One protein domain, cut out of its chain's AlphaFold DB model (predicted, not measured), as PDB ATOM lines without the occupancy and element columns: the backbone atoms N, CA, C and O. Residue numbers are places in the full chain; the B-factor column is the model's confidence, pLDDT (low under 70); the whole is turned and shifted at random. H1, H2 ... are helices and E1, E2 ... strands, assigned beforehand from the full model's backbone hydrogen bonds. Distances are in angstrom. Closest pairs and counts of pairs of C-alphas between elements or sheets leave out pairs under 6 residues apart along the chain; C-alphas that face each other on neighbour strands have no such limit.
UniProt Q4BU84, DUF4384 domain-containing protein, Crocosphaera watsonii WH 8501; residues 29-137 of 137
ATOM      1  N   LEU A  29     -47.406  24.349  56.979       96.44
ATOM      2  CA  LEU A  29     -48.314  23.524  56.192       96.44
ATOM      3  C   LEU A  29     -47.841  23.554  54.741       96.44
ATOM      4  O   LEU A  29     -47.672  24.639  54.179       96.44
ATOM      5  N   ILE A  30     -47.595  22.387  54.153       94.06
ATOM      6  CA  ILE A  30     -47.045  22.270  52.802       94.06
ATOM      7  C   ILE A  30     -47.869  21.341  51.916       94.06
ATOM      8  O   ILE A  30     -48.575  20.443  52.382       94.06
ATOM      9  N   HIS A  31     -47.701  21.556  50.615       95.44
ATOM     10  CA  HIS A  31     -48.157  20.677  49.550       95.44
ATOM     11  C   HIS A  31     -46.972  20.223  48.714       95.44
ATOM     12  O   HIS A  31     -46.049  21.004  48.463       95.44
ATOM     13  N   TYR A  32     -47.052  18.995  48.213       93.94
ATOM     14  CA  TYR A  32     -46.234  18.579  47.084       93.94
ATOM     15  C   TYR A  32     -46.994  18.859  45.798       93.94
ATOM     16  O   TYR A  32     -48.089  18.342  45.602       93.94
ATOM     17  N   GLN A  33     -46.402  19.679  44.935       94.94
ATOM     18  CA  GLN A  33     -46.938  20.026  43.624       94.94
ATOM     19  C   GLN A  33     -46.023  19.423  42.559       94.94
ATOM     20  O   GLN A  33     -44.873  19.841  42.406       94.94
ATOM     21  N   ILE A  34     -46.525  18.414  41.853       93.81
ATOM     22  CA  ILE A  34     -45.800  17.689  40.813       93.81
ATOM     23  C   ILE A  34     -46.410  18.073  39.472       93.81
ATOM     24  O   ILE A  34     -47.617  17.947  39.278       93.81
ATOM     25  N   GLN A  35     -45.566  18.513  38.539       93.62
ATOM     26  CA  GLN A  35     -45.979  18.747  37.159       93.62
ATOM     27  C   GLN A  35     -45.741  17.483  36.335       93.62
ATOM     28  O   GLN A  35     -44.600  17.058  36.153       93.62
ATOM     29  N   LEU A  36     -46.822  16.888  35.838       90.94
ATOM     30  CA  LEU A  36     -46.800  15.765  34.912       90.94
ATOM     31  C   LEU A  36     -46.871  16.289  33.471       90.94
ATOM     32  O   LEU A  36     -47.947  16.683  33.009       90.94
ATOM     33  N   PRO A  37     -45.751  16.278  32.720       85.94
ATOM     34  CA  PRO A  37     -45.732  16.778  31.344       85.94
ATOM     35  C   PRO A  37     -46.625  15.948  30.411       85.94
ATOM     36  O   PRO A  37     -47.121  16.455  29.412       85.94
ATOM     37  N   GLN A  38     -46.864  14.685  30.758       88.56
ATOM     38  CA  GLN A  38     -47.798  13.779  30.099       88.56
ATOM     39  C   GLN A  38     -48.526  12.950  31.159       88.56
ATOM     40  O   GLN A  38     -47.975  12.726  32.239       88.56
ATOM     41  N   GLY A  39     -49.740  12.494  30.843       90.81
ATOM     42  CA  GLY A  39     -50.469  11.575  31.715       90.81
ATOM     43  C   GLY A  39     -49.702  10.268  31.924       90.81
ATOM     44  O   GLY A  39     -48.931   9.837  31.061       90.81
ATOM     45  N   GLY A  40     -49.887   9.653  33.085       93.50
ATOM     46  CA  GLY A  40     -49.189   8.433  33.460       93.50
ATOM     47  C   GLY A  40     -49.287   8.122  34.946       93.50
ATOM     48  O   GLY A  40     -50.182   8.576  35.654       93.50
ATOM     49  N   TYR A  41     -48.344   7.322  35.417       94.00
ATOM     50  CA  TYR A  41     -48.279   6.816  36.776       94.00
ATOM     51  C   TYR A  41     -47.241   7.580  37.586       94.00
ATOM     52  O   TYR A  41     -46.106   7.747  37.135       94.00
ATOM     53  N   LEU A  42     -47.624   8.000  38.791       94.81
ATOM     54  CA  LEU A  42     -46.759   8.727  39.716       94.81
ATOM     55  C   LEU A  42     -46.460   7.871  40.946       94.81
ATOM     56  O   LEU A  42     -47.374   7.432  41.649       94.81
ATOM     57  N   LEU A  43     -45.171   7.721  41.240       95.38
ATOM     58  CA  LEU A  43     -44.692   7.369  42.570       95.38
ATOM     59  C   LEU A  43     -44.065   8.602  43.209       95.38
ATOM     60  O   LEU A  43     -43.195   9.225  42.605       95.38
ATOM     61  N   LEU A  44     -44.484   8.938  44.427       96.00
ATOM     62  CA  LEU A  44     -43.858  10.006  45.206       96.00
ATOM     63  C   LEU A  44     -43.228   9.402  46.450       96.00
ATOM     64  O   LEU A  44     -43.934   8.813  47.271       96.00
ATOM     65  N   LEU A  45     -41.912   9.543  46.563       95.62
ATOM     66  CA  LEU A  45     -41.129   9.053  47.683       95.62
ATOM     67  C   LEU A  45     -40.572  10.213  48.495       95.62
ATOM     68  O   LEU A  45     -40.146  11.216  47.927       95.62
ATOM     69  N   GLU A  46     -40.528  10.038  49.805       94.31
ATOM     70  CA  GLU A  46     -39.985  11.014  50.742       94.31
ATOM     71  C   GLU A  46     -39.052  10.319  51.730       94.31
ATOM     72  O   GLU A  46     -39.398   9.292  52.318       94.31
ATOM     73  N   LYS A  47     -37.862  10.886  51.916       93.06
ATOM     74  CA  LYS A  47     -36.935  10.525  52.983       93.06
ATOM     75  C   LYS A  47     -36.851  11.682  53.967       93.06
ATOM     76  O   LYS A  47     -36.411  12.776  53.608       93.06
ATOM     77  N   PHE A  48     -37.253  11.411  55.204       85.81
ATOM     78  CA  PHE A  48     -37.252  12.403  56.273       85.81
ATOM     79  C   PHE A  48     -35.837  12.768  56.715       85.81
ATOM     80  O   PHE A  48     -34.898  11.964  56.651       85.81
ATOM     81  N   SER A  49     -35.706  13.986  57.229       83.38
ATOM     82  CA  SER A  49     -34.456  14.478  57.788       83.38
ATOM     83  C   SER A  49     -33.980  13.592  58.941       83.38
ATOM     84  O   SER A  49     -34.756  13.167  59.796       83.38
ATOM     85  N   ASN A  50     -32.679  13.294  58.957       81.31
ATOM     86  CA  ASN A  50     -32.040  12.451  59.977       81.31
ATOM     87  C   ASN A  50     -32.646  11.034  60.119       81.31
ATOM     88  O   ASN A  50     -32.394  10.364  61.119       81.31
ATOM     89  N   SER A  51     -33.400  10.560  59.120       83.06
ATOM     90  CA  SER A  51     -33.927   9.197  59.052       83.06
ATOM     91  C   SER A  51     -33.306   8.423  57.889       83.06
ATOM     92  O   SER A  51     -32.976   8.986  56.843       83.06
ATOM     93  N   ALA A  52     -33.141   7.112  58.074       84.00
ATOM     94  CA  ALA A  52     -32.828   6.190  56.983       84.00
ATOM     95  C   ALA A  52     -34.095   5.706  56.254       84.00
ATOM     96  O   ALA A  52     -33.992   5.114  55.181       84.00
ATOM     97  N   ASP A  53     -35.276   5.961  56.825       90.06
ATOM     98  CA  ASP A  53     -36.543   5.483  56.291       90.06
ATOM     99  C   ASP A  53     -36.983   6.315  55.085       90.06
ATOM    100  O   ASP A  53     -37.006   7.549  55.119       90.06
ATOM    101  N   VAL A  54     -37.395   5.613  54.033       94.56
ATOM    102  CA  VAL A  54     -37.987   6.197  52.829       94.56
ATOM    103  C   VAL A  54     -39.437   5.754  52.763       94.56
ATOM    104  O   VAL A  54     -39.716   4.563  52.857       94.56
ATOM    105  N   TYR A  55     -40.365   6.680  52.569       95.69
ATOM    106  CA  TYR A  55     -41.790   6.389  52.486       95.69
ATOM    107  C   TYR A  55     -42.303   6.584  51.066       95.69
ATOM    108  O   TYR A  55     -41.946   7.547  50.398       95.69
ATOM    109  N   CYS A  56     -43.180   5.689  50.614       96.19
ATOM    110  CA  CYS A  56     -43.977   5.874  49.408       96.19
ATOM    111  C   CYS A  56     -45.311   6.535  49.771       96.19
ATOM    112  O   CYS A  56     -46.163   5.920  50.417       96.19
ATOM    113  N   LEU A  57     -45.463   7.801  49.378       95.50
ATOM    114  CA  LEU A  57     -46.642   8.634  49.626       95.50
ATOM    115  C   LEU A  57     -47.721   8.454  48.551       95.50
ATOM    116  O   LEU A  57     -48.909   8.610  48.837       95.50
ATOM    117  N   CYS A  58     -47.320   8.144  47.316       95.00
ATOM    118  CA  CYS A  58     -48.211   7.947  46.174       95.00
ATOM    119  C   CYS A  58     -47.845   6.646  45.446       95.00
ATOM    120  O   CYS A  58     -46.693   6.533  45.027       95.00
ATOM    121  N   PRO A  59     -48.779   5.691  45.272       94.94
ATOM    122  CA  PRO A  59     -50.144   5.708  45.804       94.94
ATOM    123  C   PRO A  59     -50.164   5.528  47.333       94.94
ATOM    124  O   PRO A  59     -49.234   4.963  47.890       94.94
ATOM    125  N   SER A  60     -51.202   6.007  48.022       95.00
ATOM    126  CA  SER A  60     -51.561   5.637  49.408       95.00
ATOM    127  C   SER A  60     -52.885   6.310  49.813       95.00
ATOM    128  O   SER A  60     -53.502   7.016  49.024       95.00
ATOM    129  N   SER A  61     -53.309   6.180  51.067       93.94
ATOM    130  CA  SER A  61     -54.449   6.913  51.642       93.94
ATOM    131  C   SER A  61     -54.340   8.439  51.556       93.94
ATOM    132  O   SER A  61     -55.385   9.096  51.539       93.94
ATOM    133  N   VAL A  62     -53.123   8.999  51.476       93.12
ATOM    134  CA  VAL A  62     -52.898  10.452  51.314       93.12
ATOM    135  C   VAL A  62     -52.872  10.883  49.845       93.12
ATOM    136  O   VAL A  62     -52.915  12.073  49.554       93.12
ATOM    137  N   SER A  63     -52.793   9.927  48.916       90.12
ATOM    138  CA  SER A  63     -52.840  10.136  47.467       90.12
ATOM    139  C   SER A  63     -53.296   8.843  46.788       90.12
ATOM    140  O   SER A  63     -52.468   8.038  46.353       90.12
ATOM    141  N   PRO A  64     -54.611   8.568  46.764       82.69
ATOM    142  CA  PRO A  64     -55.145   7.282  46.323       82.69
ATOM    143  C   PRO A  64     -55.087   7.137  44.804       82.69
ATOM    144  O   PRO A  64     -55.242   6.041  44.280       82.69
ATOM    145  N   SER A  65     -54.903   8.231  44.076       82.56
ATOM    146  CA  SER A  65     -54.739   8.180  42.631       82.56
ATOM    147  C   SER A  65     -53.322   7.692  42.322       82.56
ATOM    148  O   SER A  65     -52.350   8.235  42.836       82.56
ATOM    149  N   PHE A  66     -53.213   6.628  41.526       84.69
ATOM    150  CA  PHE A  66     -51.933   6.089  41.047       84.69
ATOM    151  C   PHE A  66     -51.634   6.520  39.608       84.69
ATOM    152  O   PHE A  66     -50.477   6.645  39.217       84.69
ATOM    153  N   GLU A  67     -52.697   6.736  38.836       93.94
ATOM    154  CA  GLU A  67     -52.690   7.186  37.451       93.94
ATOM    155  C   GLU A  67     -53.296   8.586  37.403       93.94
ATOM    156  O   GLU A  67     -54.305   8.848  38.065       93.94
ATOM    157  N   PHE A  68     -52.660   9.473  36.652       93.25
ATOM    158  CA  PHE A  68     -53.014  10.876  36.538       93.25
ATOM    159  C   PHE A  68     -53.005  11.303  35.077       93.25
ATOM    160  O   PHE A  68     -52.173  10.847  34.289       93.25
ATOM    161  N   ASP A  69     -53.899  12.226  34.739       93.88
ATOM    162  CA  ASP A  69     -53.841  12.939  33.471       93.88
ATOM    163  C   ASP A  69     -52.638  13.898  33.432       93.88
ATOM    164  O   ASP A  69     -51.946  14.131  34.426       93.88
ATOM    165  N   THR A  70     -52.378  14.461  32.252       94.06
ATOM    166  CA  THR A  70     -51.392  15.538  32.097       94.06
ATOM    167  C   THR A  70     -51.773  16.760  32.937       94.06
ATOM    168  O   THR A  70     -52.952  17.094  33.066       94.06
ATOM    169  N   GLY A  71     -50.767  17.449  33.476       93.06
ATOM    170  CA  GLY A  71     -50.941  18.672  34.248       93.06
ATOM    171  C   GLY A  71     -50.435  18.540  35.676       93.06
ATOM    172  O   GLY A  71     -49.404  17.926  35.937       93.06
ATOM    173  N   GLU A  72     -51.145  19.173  36.598       94.44
ATOM    174  CA  GLU A  72     -50.687  19.345  37.969       94.44
ATOM    175  C   GLU A  72     -51.306  18.323  38.918       94.44
ATOM    176  O   GLU A  72     -52.520  18.113  38.938       94.44
ATOM    177  N   VAL A  73     -50.459  17.744  39.765       93.94
ATOM    178  CA  VAL A  73     -50.867  16.859  40.851       93.94
ATOM    179  C   VAL A  73     -50.424  17.448  42.181       93.94
ATOM    180  O   VAL A  73     -49.237  17.685  42.407       93.94
ATOM    181  N   ILE A  74     -51.400  17.674  43.062       94.19
ATOM    182  CA  ILE A  74     -51.204  18.237  44.400       94.19
ATOM    183  C   ILE A  74     -51.451  17.154  45.447       94.19
ATOM    184  O   ILE A  74     -52.501  16.504  45.443       94.19
ATOM    185  N   LEU A  75     -50.488  16.977  46.352       94.31
ATOM    186  CA  LEU A  75     -50.584  16.092  47.506       94.31
ATOM    187  C   LEU A  75     -50.479  16.880  48.825       94.31
ATOM    188  O   LEU A  75     -49.715  17.848  48.895       94.31
ATOM    189  N   PRO A  76     -51.180  16.433  49.884       95.31
ATOM    190  CA  PRO A  76     -52.062  15.267  49.905       95.31
ATOM    191  C   PRO A  76     -53.428  15.555  49.266       95.31
ATOM    192  O   PRO A  76     -53.876  16.695  49.170       95.31
ATOM    193  N   GLN A  77     -54.117  14.494  48.860       91.31
ATOM    194  CA  GLN A  77     -55.488  14.542  48.371       91.31
ATOM    195  C   GLN A  77     -56.445  14.209  49.517       91.31
ATOM    196  O   GLN A  77     -56.251  13.220  50.224       91.31
ATOM    197  N   LYS A  78     -57.512  14.997  49.690       89.88
ATOM    198  CA  LYS A  78     -58.572  14.650  50.647       89.88
ATOM    199  C   LYS A  78     -59.272  13.372  50.198       89.88
ATOM    200  O   LYS A  78     -59.801  13.289  49.092       89.88
ATOM    201  N   THR A  79     -59.326  12.391  51.087       87.06
ATOM    202  CA  THR A  79     -60.005  11.115  50.873       87.06
ATOM    203  C   THR A  79     -60.884  10.767  52.067       87.06
ATOM    204  O   THR A  79     -60.825  11.394  53.123       87.06
ATOM    205  N   LYS A  80     -61.671   9.694  51.940       87.75
ATOM    206  CA  LYS A  80     -62.376   9.104  53.090       87.75
ATOM    207  C   LYS A  80     -61.431   8.599  54.194       87.75
ATOM    208  O   LYS A  80     -61.874   8.426  55.323       87.75
ATOM    209  N   HIS A  81     -60.163   8.345  53.863       86.44
ATOM    210  CA  HIS A  81     -59.147   7.785  54.762       86.44
ATOM    211  C   HIS A  81     -58.118   8.824  55.227       86.44
ATOM    212  O   HIS A  81     -57.343   8.547  56.138       86.44
ATOM    213  N   TYR A  82     -58.117  10.017  54.627       88.62
ATOM    214  CA  TYR A  82     -57.215  11.113  54.955       88.62
ATOM    215  C   TYR A  82     -57.926  12.459  54.771       88.62
ATOM    216  O   TYR A  82     -58.262  12.857  53.659       88.62
ATOM    217  N   SER A  83     -58.190  13.160  55.875       90.38
ATOM    218  CA  SER A  83     -59.062  14.344  55.891       90.38
ATOM    219  C   SER A  83     -58.336  15.680  55.716       90.38
ATOM    220  O   SER A  83     -58.992  16.697  55.471       90.38
ATOM    221  N   LYS A  84     -57.006  15.702  55.849       92.62
ATOM    222  CA  LYS A  84     -56.211  16.921  55.664       92.62
ATOM    223  C   LYS A  84     -55.969  17.163  54.176       92.62
ATOM    224  O   LYS A  84     -55.862  16.228  53.392       92.62
ATOM    225  N   ASP A  85     -55.887  18.429  53.796       92.12
ATOM    226  CA  ASP A  85     -55.450  18.858  52.465       92.12
ATOM    227  C   ASP A  85     -53.979  19.262  52.436       92.12
ATOM    228  O   ASP A  85     -53.532  19.672  51.386       92.12
ATOM    229  N   HIS A  86     -53.224  19.155  53.532       94.50
ATOM    230  CA  HIS A  86     -51.821  19.566  53.635       94.50
ATOM    231  C   HIS A  86     -51.016  18.566  54.474       94.50
ATOM    232  O   HIS A  86     -51.576  17.870  55.327       94.50
ATOM    233  N   PHE A  87     -49.700  18.548  54.276       93.69
ATOM    234  CA  PHE A  87     -48.759  17.965  55.230       93.69
ATOM    235  C   PHE A  87     -48.308  19.030  56.230       93.69
ATOM    236  O   PHE A  87     -48.230  20.210  55.890       93.69
ATOM    237  N   THR A  88     -48.008  18.617  57.456       94.00
ATOM    238  CA  THR A  88     -47.346  19.476  58.441       94.00
ATOM    239  C   THR A  88     -45.872  19.099  58.460       94.00
ATOM    240  O   THR A  88     -45.557  17.921  58.602       94.00
ATOM    241  N   VAL A  89     -44.977  20.078  58.323       91.50
ATOM    242  CA  VAL A  89     -43.532  19.853  58.463       91.50
ATOM    243  C   VAL A  89     -43.226  19.601  59.934       91.50
ATOM    244  O   VAL A  89     -43.297  20.515  60.756       91.50
ATOM    245  N   GLU A  90     -42.918  18.360  60.278       88.31
ATOM    246  CA  GLU A  90     -42.707  17.897  61.650       88.31
ATOM    247  C   GLU A  90     -41.329  17.229  61.786       88.31
ATOM    248  O   GLU A  90     -40.628  17.000  60.806       88.31
ATOM    249  N   GLY A  91     -40.913  16.918  63.016       85.50
ATOM    250  CA  GLY A  91     -39.639  16.246  63.276       85.50
ATOM    251  C   GLY A  91     -38.476  17.206  63.531       85.50
ATOM    252  O   GLY A  91     -38.619  18.205  64.238       85.50
ATOM    253  N   SER A  92     -37.291  16.846  63.037       87.69
ATOM    254  CA  SER A  92     -36.035  17.546  63.326       87.69
ATOM    255  C   SER A  92     -35.579  18.431  62.171       87.69
ATOM    256  O   SER A  92     -35.928  18.196  61.022       87.69
ATOM    257  N   ILE A  93     -34.748  19.431  62.459       89.19
ATOM    258  CA  ILE A  93     -34.120  20.232  61.405       89.19
ATOM    259  C   ILE A  93     -33.128  19.353  60.631       89.19
ATOM    260  O   ILE A  93     -32.270  18.695  61.224       89.19
ATOM    261  N   GLY A  94     -33.217  19.387  59.303       90.19
ATOM    262  CA  GLY A  94     -32.272  18.733  58.408       90.19
ATOM    263  C   GLY A  94     -32.709  18.842  56.952       90.19
ATOM    264  O   GLY A  94     -33.466  19.742  56.592       90.19
ATOM    265  N   ILE A  95     -32.199  17.938  56.119       88.50
ATOM    266  CA  ILE A  95     -32.521  17.883  54.691       88.50
ATOM    267  C   ILE A  95     -33.490  16.730  54.463       88.50
ATOM    268  O   ILE A  95     -33.198  15.596  54.841       88.50
ATOM    269  N   GLU A  96     -34.617  17.043  53.838       89.56
ATOM    270  CA  GLU A  96     -35.560  16.059  53.317       89.56
ATOM    271  C   GLU A  96     -35.315  15.871  51.824       89.56
ATOM    272  O   GLU A  96     -35.006  16.823  51.101       89.56
ATOM    273  N   GLU A  97     -35.428  14.630  51.367       90.88
ATOM    274  CA  GLU A  97     -35.261  14.277  49.961       90.88
ATOM    275  C   GLU A  97     -36.591  13.768  49.425       90.88
ATOM    276  O   GLU A  97     -37.179  12.834  49.972       90.88
ATOM    277  N   VAL A  98     -37.055  14.378  48.339       92.06
ATOM    278  CA  VAL A  98     -38.317  14.023  47.690       92.06
ATOM    279  C   VAL A  98     -38.021  13.589  46.265       92.06
ATOM    280  O   VAL A  98     -37.367  14.310  45.510       92.06
ATOM    281  N   LEU A  99     -38.507  12.407  45.892       93.25
ATOM    282  CA  LEU A  99     -38.328  11.828  44.567       93.25
ATOM    283  C   LEU A  99     -39.691  11.532  43.942       93.25
ATOM    284  O   LEU A  99     -40.447  10.703  44.441       93.25
ATOM    285  N   ALA A 100     -39.974  12.179  42.813       93.62
ATOM    286  CA  ALA A 100     -41.106  11.844  41.961       93.62
ATOM    287  C   ALA A 100     -40.629  10.946  40.811       93.62
ATOM    288  O   ALA A 100     -39.790  11.353  40.009       93.62
ATOM    289  N   VAL A 101     -41.171   9.733  40.720       93.06
ATOM    290  CA  VAL A 101     -40.951   8.817  39.594       93.06
ATOM    291  C   VAL A 101     -42.207   8.821  38.738       93.06
ATOM    292  O   VAL A 101     -43.279   8.428  39.197       93.06
ATOM    293  N   ILE A 102     -42.072   9.280  37.495       91.88
ATOM    294  CA  ILE A 102     -43.176   9.416  36.544       91.88
ATOM    295  C   ILE A 102     -42.969   8.406  35.421       91.88
ATOM    296  O   ILE A 102     -41.900   8.365  34.818       91.88
ATOM    297  N   SER A 103     -43.994   7.609  35.131       90.62
ATOM    298  CA  SER A 103     -43.935   6.568  34.105       90.62
ATOM    299  C   SER A 103     -45.177   6.590  33.212       90.62
ATOM    300  O   SER A 103     -46.285   6.559  33.740       90.62
ATOM    301  N   PRO A 104     -45.049   6.556  31.872       90.19
ATOM    302  CA  PRO A 104     -46.208   6.442  30.981       90.19
ATOM    303  C   PRO A 104     -46.851   5.045  31.020       90.19
ATOM    304  O   PRO A 104     -47.989   4.868  30.599       90.19
ATOM    305  N   VAL A 105     -46.132   4.036  31.524       90.38
ATOM    306  CA  VAL A 105     -46.603   2.648  31.634       90.38
ATOM    307  C   VAL A 105     -46.756   2.275  33.099       90.38
ATOM    308  O   VAL A 105     -45.919   2.646  33.921       90.38
ATOM    309  N   LYS A 106     -47.789   1.494  33.426       91.31
ATOM    310  CA  LYS A 106     -48.060   1.056  34.797       91.31
ATOM    311  C   LYS A 106     -46.844   0.349  35.419       91.31
ATOM    312  O   LYS A 106     -46.467  -0.722  34.930       91.31
ATOM    313  N   PRO A 107     -46.268   0.885  36.513       91.06
ATOM    314  CA  PRO A 107     -45.213   0.228  37.276       91.06
ATOM    315  C   PRO A 107     -45.611  -1.188  37.708       91.06
ATOM    316  O   PRO A 107     -46.649  -1.390  38.341       91.06
ATOM    317  N   LYS A 108     -44.772  -2.179  37.390       90.94
ATOM    318  CA  LYS A 108     -44.955  -3.580  37.810       90.94
ATOM    319  C   LYS A 108     -44.255  -3.835  39.146       90.94
ATOM    320  O   LYS A 108     -43.312  -4.614  39.221       90.94
ATOM    321  N   LEU A 109     -44.709  -3.138  40.181       93.38
ATOM    322  CA  LEU A 109     -44.198  -3.247  41.546       93.38
ATOM    323  C   LEU A 109     -45.269  -3.942  42.401       93.38
ATOM    324  O   LEU A 109     -46.386  -3.444  42.530       93.38
ATOM    325  N   ASP A 110     -44.957  -5.122  42.933       92.75
ATOM    326  CA  ASP A 110     -45.894  -5.988  43.672       92.75
ATOM    327  C   ASP A 110     -46.174  -5.513  45.104       92.75
ATOM    328  O   ASP A 110     -47.169  -5.902  45.714       92.75
ATOM    329  N   TRP A 111     -45.312  -4.645  45.624       94.62
ATOM    330  CA  TRP A 111     -45.380  -4.086  46.969       94.62
ATOM    331  C   TRP A 111     -46.123  -2.753  47.054       94.62
ATOM    332  O   TRP A 111     -46.209  -2.199  48.149       94.62
ATOM    333  N   LEU A 112     -46.632  -2.209  45.940       93.75
ATOM    334  CA  LEU A 112     -47.312  -0.912  45.972       93.75
ATOM    335  C   LEU A 112     -48.448  -0.930  47.006       93.75
ATOM    336  O   LEU A 112     -49.289  -1.836  46.967       93.75
ATOM    337  N   PRO A 113     -48.492   0.054  47.923       92.06
ATOM    338  CA  PRO A 113     -49.570   0.140  48.898       92.06
ATOM    339  C   PRO A 113     -50.915   0.296  48.188       92.06
ATOM    340  O   PRO A 113     -51.023   0.897  47.114       92.06
ATOM    341  N   LYS A 114     -51.976  -0.235  48.800       88.81
ATOM    342  CA  LYS A 114     -53.331  -0.029  48.289       88.81
ATOM    343  C   LYS A 114     -53.773   1.401  48.580       88.81
ATOM    344  O   LYS A 114     -53.259   2.074  49.469       88.81
ATOM    345  N   LEU A 115     -54.804   1.846  47.869       87.50
ATOM    346  CA  LEU A 115     -55.287   3.232  47.921       87.50
ATOM    347  C   LEU A 115     -55.805   3.658  49.305       87.50
ATOM    348  O   LEU A 115     -55.952   4.841  49.582       87.50
ATOM    349  N   GLN A 116     -56.130   2.697  50.168       90.62
ATOM    350  CA  GLN A 116     -56.551   2.918  51.549       90.62
ATOM    351  C   GLN A 116     -55.432   2.756  52.579       90.62
ATOM    352  O   GLN A 116     -55.641   3.087  53.745       90.62
ATOM    353  N   ASP A 117     -54.288   2.210  52.181       94.19
ATOM    354  CA  ASP A 117     -53.210   1.905  53.109       94.19
ATOM    355  C   ASP A 117     -52.468   3.197  53.472       94.19
ATOM    356  O   ASP A 117     -52.461   4.178  52.726       94.19
ATOM    357  N   LYS A 118     -51.844   3.240  54.649       94.56
ATOM    358  CA  LYS A 118     -50.939   4.347  54.992       94.56
ATOM    359  C   LYS A 118     -49.739   4.365  54.030       94.56
ATOM    360  O   LYS A 118     -49.447   3.324  53.438       94.56
ATOM    361  N   PRO A 119     -49.031   5.503  53.897       95.38
ATOM    362  CA  PRO A 119     -47.745   5.529  53.213       95.38
ATOM    363  C   PRO A 119     -46.844   4.374  53.659       95.38
ATOM    364  O   PRO A 119     -46.721   4.094  54.854       95.38
ATOM    365  N   LEU A 120     -46.257   3.676  52.690       96.56
ATOM    366  CA  LEU A 120     -45.471   2.472  52.943       96.56
ATOM    367  C   LEU A 120     -44.015   2.846  53.219       96.56
ATOM    368  O   LEU A 120     -43.383   3.454  52.359       96.56
ATOM    369  N   SER A 121     -43.469   2.422  54.362       96.75
ATOM    370  CA  SER A 121     -42.019   2.462  54.589       96.75
ATOM    371  C   SER A 121     -41.325   1.436  53.688       96.75
ATOM    372  O   SER A 121     -41.691   0.255  53.650       96.75
ATOM    373  N   LEU A 122     -40.361   1.900  52.902       96.06
ATOM    374  CA  LEU A 122     -39.665   1.115  51.901       96.06
ATOM    375  C   LEU A 122     -38.504   0.347  52.520       96.06
ATOM    376  O   LEU A 122     -37.672   0.888  53.239       96.06
ATOM    377  N   THR A 123     -38.428  -0.933  52.171       95.94
ATOM    378  CA  THR A 123     -37.278  -1.778  52.481       95.94
ATOM    379  C   THR A 123     -36.243  -1.676  51.366       95.94
ATOM    380  O   THR A 123     -36.550  -1.245  50.251       95.94
ATOM    381  N   GLU A 124     -35.032  -2.173  51.620       94.50
ATOM    382  CA  GLU A 124     -34.002  -2.309  50.586       94.50
ATOM    383  C   GLU A 124     -34.526  -3.059  49.349       94.50
ATOM    384  O   GLU A 124     -34.312  -2.624  48.221       94.50
ATOM    385  N   LYS A 125     -35.302  -4.133  49.547       96.25
ATOM    386  CA  LYS A 125     -35.902  -4.905  48.450       96.25
ATOM    387  C   LYS A 125     -36.860  -4.059  47.603       96.25
ATOM    388  O   LYS A 125     -36.866  -4.186  46.377       96.25
ATOM    389  N   HIS A 126     -37.657  -3.189  48.230       96.62
ATOM    390  CA  HIS A 126     -38.540  -2.276  47.496       96.62
ATOM    391  C   HIS A 126     -37.716  -1.309  46.639       96.62
ATOM    392  O   HIS A 126     -37.968  -1.189  45.440       96.62
ATOM    393  N   LEU A 127     -36.675  -0.699  47.216       93.81
ATOM    394  CA  LEU A 127     -35.787   0.228  46.507       93.81
ATOM    395  C   LEU A 127     -35.044  -0.451  45.348       93.81
ATOM    396  O   LEU A 127     -35.013   0.091  44.246       93.81
ATOM    397  N   GLN A 128     -34.516  -1.662  45.551       94.50
ATOM    398  CA  GLN A 128     -33.876  -2.446  44.491       94.50
ATOM    399  C   GLN A 128     -34.840  -2.694  43.326       94.50
ATOM    400  O   GLN A 128     -34.494  -2.426  42.178       94.50
ATOM    401  N   SER A 129     -36.071  -3.135  43.606       95.00
ATOM    402  CA  SER A 129     -37.064  -3.375  42.550       95.00
ATOM    403  C   SER A 129     -37.484  -2.098  41.810       95.00
ATOM    404  O   SER A 129     -37.724  -2.148  40.603       95.00
ATOM    405  N   LEU A 130     -37.515  -0.948  42.495       93.75
ATOM    406  CA  LEU A 130     -37.769   0.349  41.873       93.75
ATOM    407  C   LEU A 130     -36.632   0.739  40.926       93.75
ATOM    408  O   LEU A 130     -36.894   1.118  39.790       93.75
ATOM    409  N   ILE A 131     -35.379   0.601  41.364       92.75
ATOM    410  CA  ILE A 131     -34.199   0.871  40.529       92.75
ATOM    411  C   ILE A 131     -34.203  -0.041  39.299       92.75
ATOM    412  O   ILE A 131     -34.002   0.427  38.181       92.75
ATOM    413  N   THR A 132     -34.480  -1.335  39.484       92.50
ATOM    414  CA  THR A 132     -34.615  -2.280  38.371       92.50
ATOM    415  C   THR A 132     -35.709  -1.841  37.403       92.50
ATOM    416  O   THR A 132     -35.475  -1.841  36.201       92.50
ATOM    417  N   MET A 133     -36.876  -1.423  37.902       90.44
ATOM    418  CA  MET A 133     -37.961  -0.921  37.061       90.44
ATOM    419  C   MET A 133     -37.539   0.311  36.251       90.44
ATOM    420  O   MET A 133     -37.787   0.328  35.051       90.44
ATOM    421  N   VAL A 134     -36.898   1.306  36.875       87.25
ATOM    422  CA  VAL A 134     -36.455   2.538  36.195       87.25
ATOM    423  C   VAL A 134     -35.408   2.245  35.117       87.25
ATOM    424  O   VAL A 134     -35.464   2.827  34.044       87.25
ATOM    425  N   ASN A 135     -34.489   1.309  35.362       85.62
ATOM    426  CA  ASN A 135     -33.433   0.960  34.405       85.62
ATOM    427  C   ASN A 135     -33.908   0.091  33.225       85.62
ATOM    428  O   ASN A 135     -33.135  -0.146  32.301       85.62
ATOM    429  N   MET A 136     -35.132  -0.442  33.275       75.19
ATOM    430  CA  MET A 136     -35.719  -1.258  32.201       75.19
ATOM    431  C   MET A 136     -36.675  -0.469  31.290       75.19
ATOM    432  O   MET A 136     -37.300  -1.078  30.419       75.19
ATOM    433  N   GLN A 137     -36.829   0.840  31.515       56.94
ATOM    434  CA  GLN A 137     -37.605   1.750  30.661       56.94
ATOM    435  C   GLN A 137     -36.740   2.323  29.542       56.94
ATOM    436  O   GLN A 137     -37.294   2.481  28.432       56.94
TER     437      GLN A 137
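What this domain is: This is residues 29 to 137 of the 137 residues of the protein "DUF4384 domain-containing protein" of Crocosphaera watsonii WH 8501 (UniProt Q4BU84). With little regular structure, this domain is a small sheet, E3 E2 E5, with helix H1 over one face and a separate two-strand ribbon, E1 and E4, away from H1. The 109 printed residues include five named strands, then H1, together holding 42 residues; the class is mixed. Both sheets are antiparallel. The whole is compact, radius of gyration of the C-alphas 13.6 A, spanning 36 by 29 by 24 A.

Where its parts are: From first to last C-alpha, E1, residues 32 to 36, is 12.5 A, beginning at (-46.234, 18.579, 47.084); E2, 40 to 47, 23.1 A; E3, 54 to 58, 12.3 A; E4, 71 to 75, 13.5 A; E5, 97 to 103, 19.6 A; H1, 124 to 135, 16.5 A, ending at (-33.433, 0.960, 34.405).

How they stand to each other: Within hydrogen-bond range are N 55 and O 46 of hairpin E2 and E3, 2.8 A, N 43 and O 101 of E2 and E5, 2.9 A, and N 34 and O 73 of E1 and E4, 2.9 A. H1 is on the larger sheet, with every O i to N i+4 pair within range. E4 and H1 are apart.

The domain as a whole: The C-alphas farthest apart, Ile 93 and Val 105, are 36.8 A apart. The printed part has no cut. Links E3 to E4, E4 to E5 and E5 to H1 are long. Residue 137 alone has pLDDT under 70.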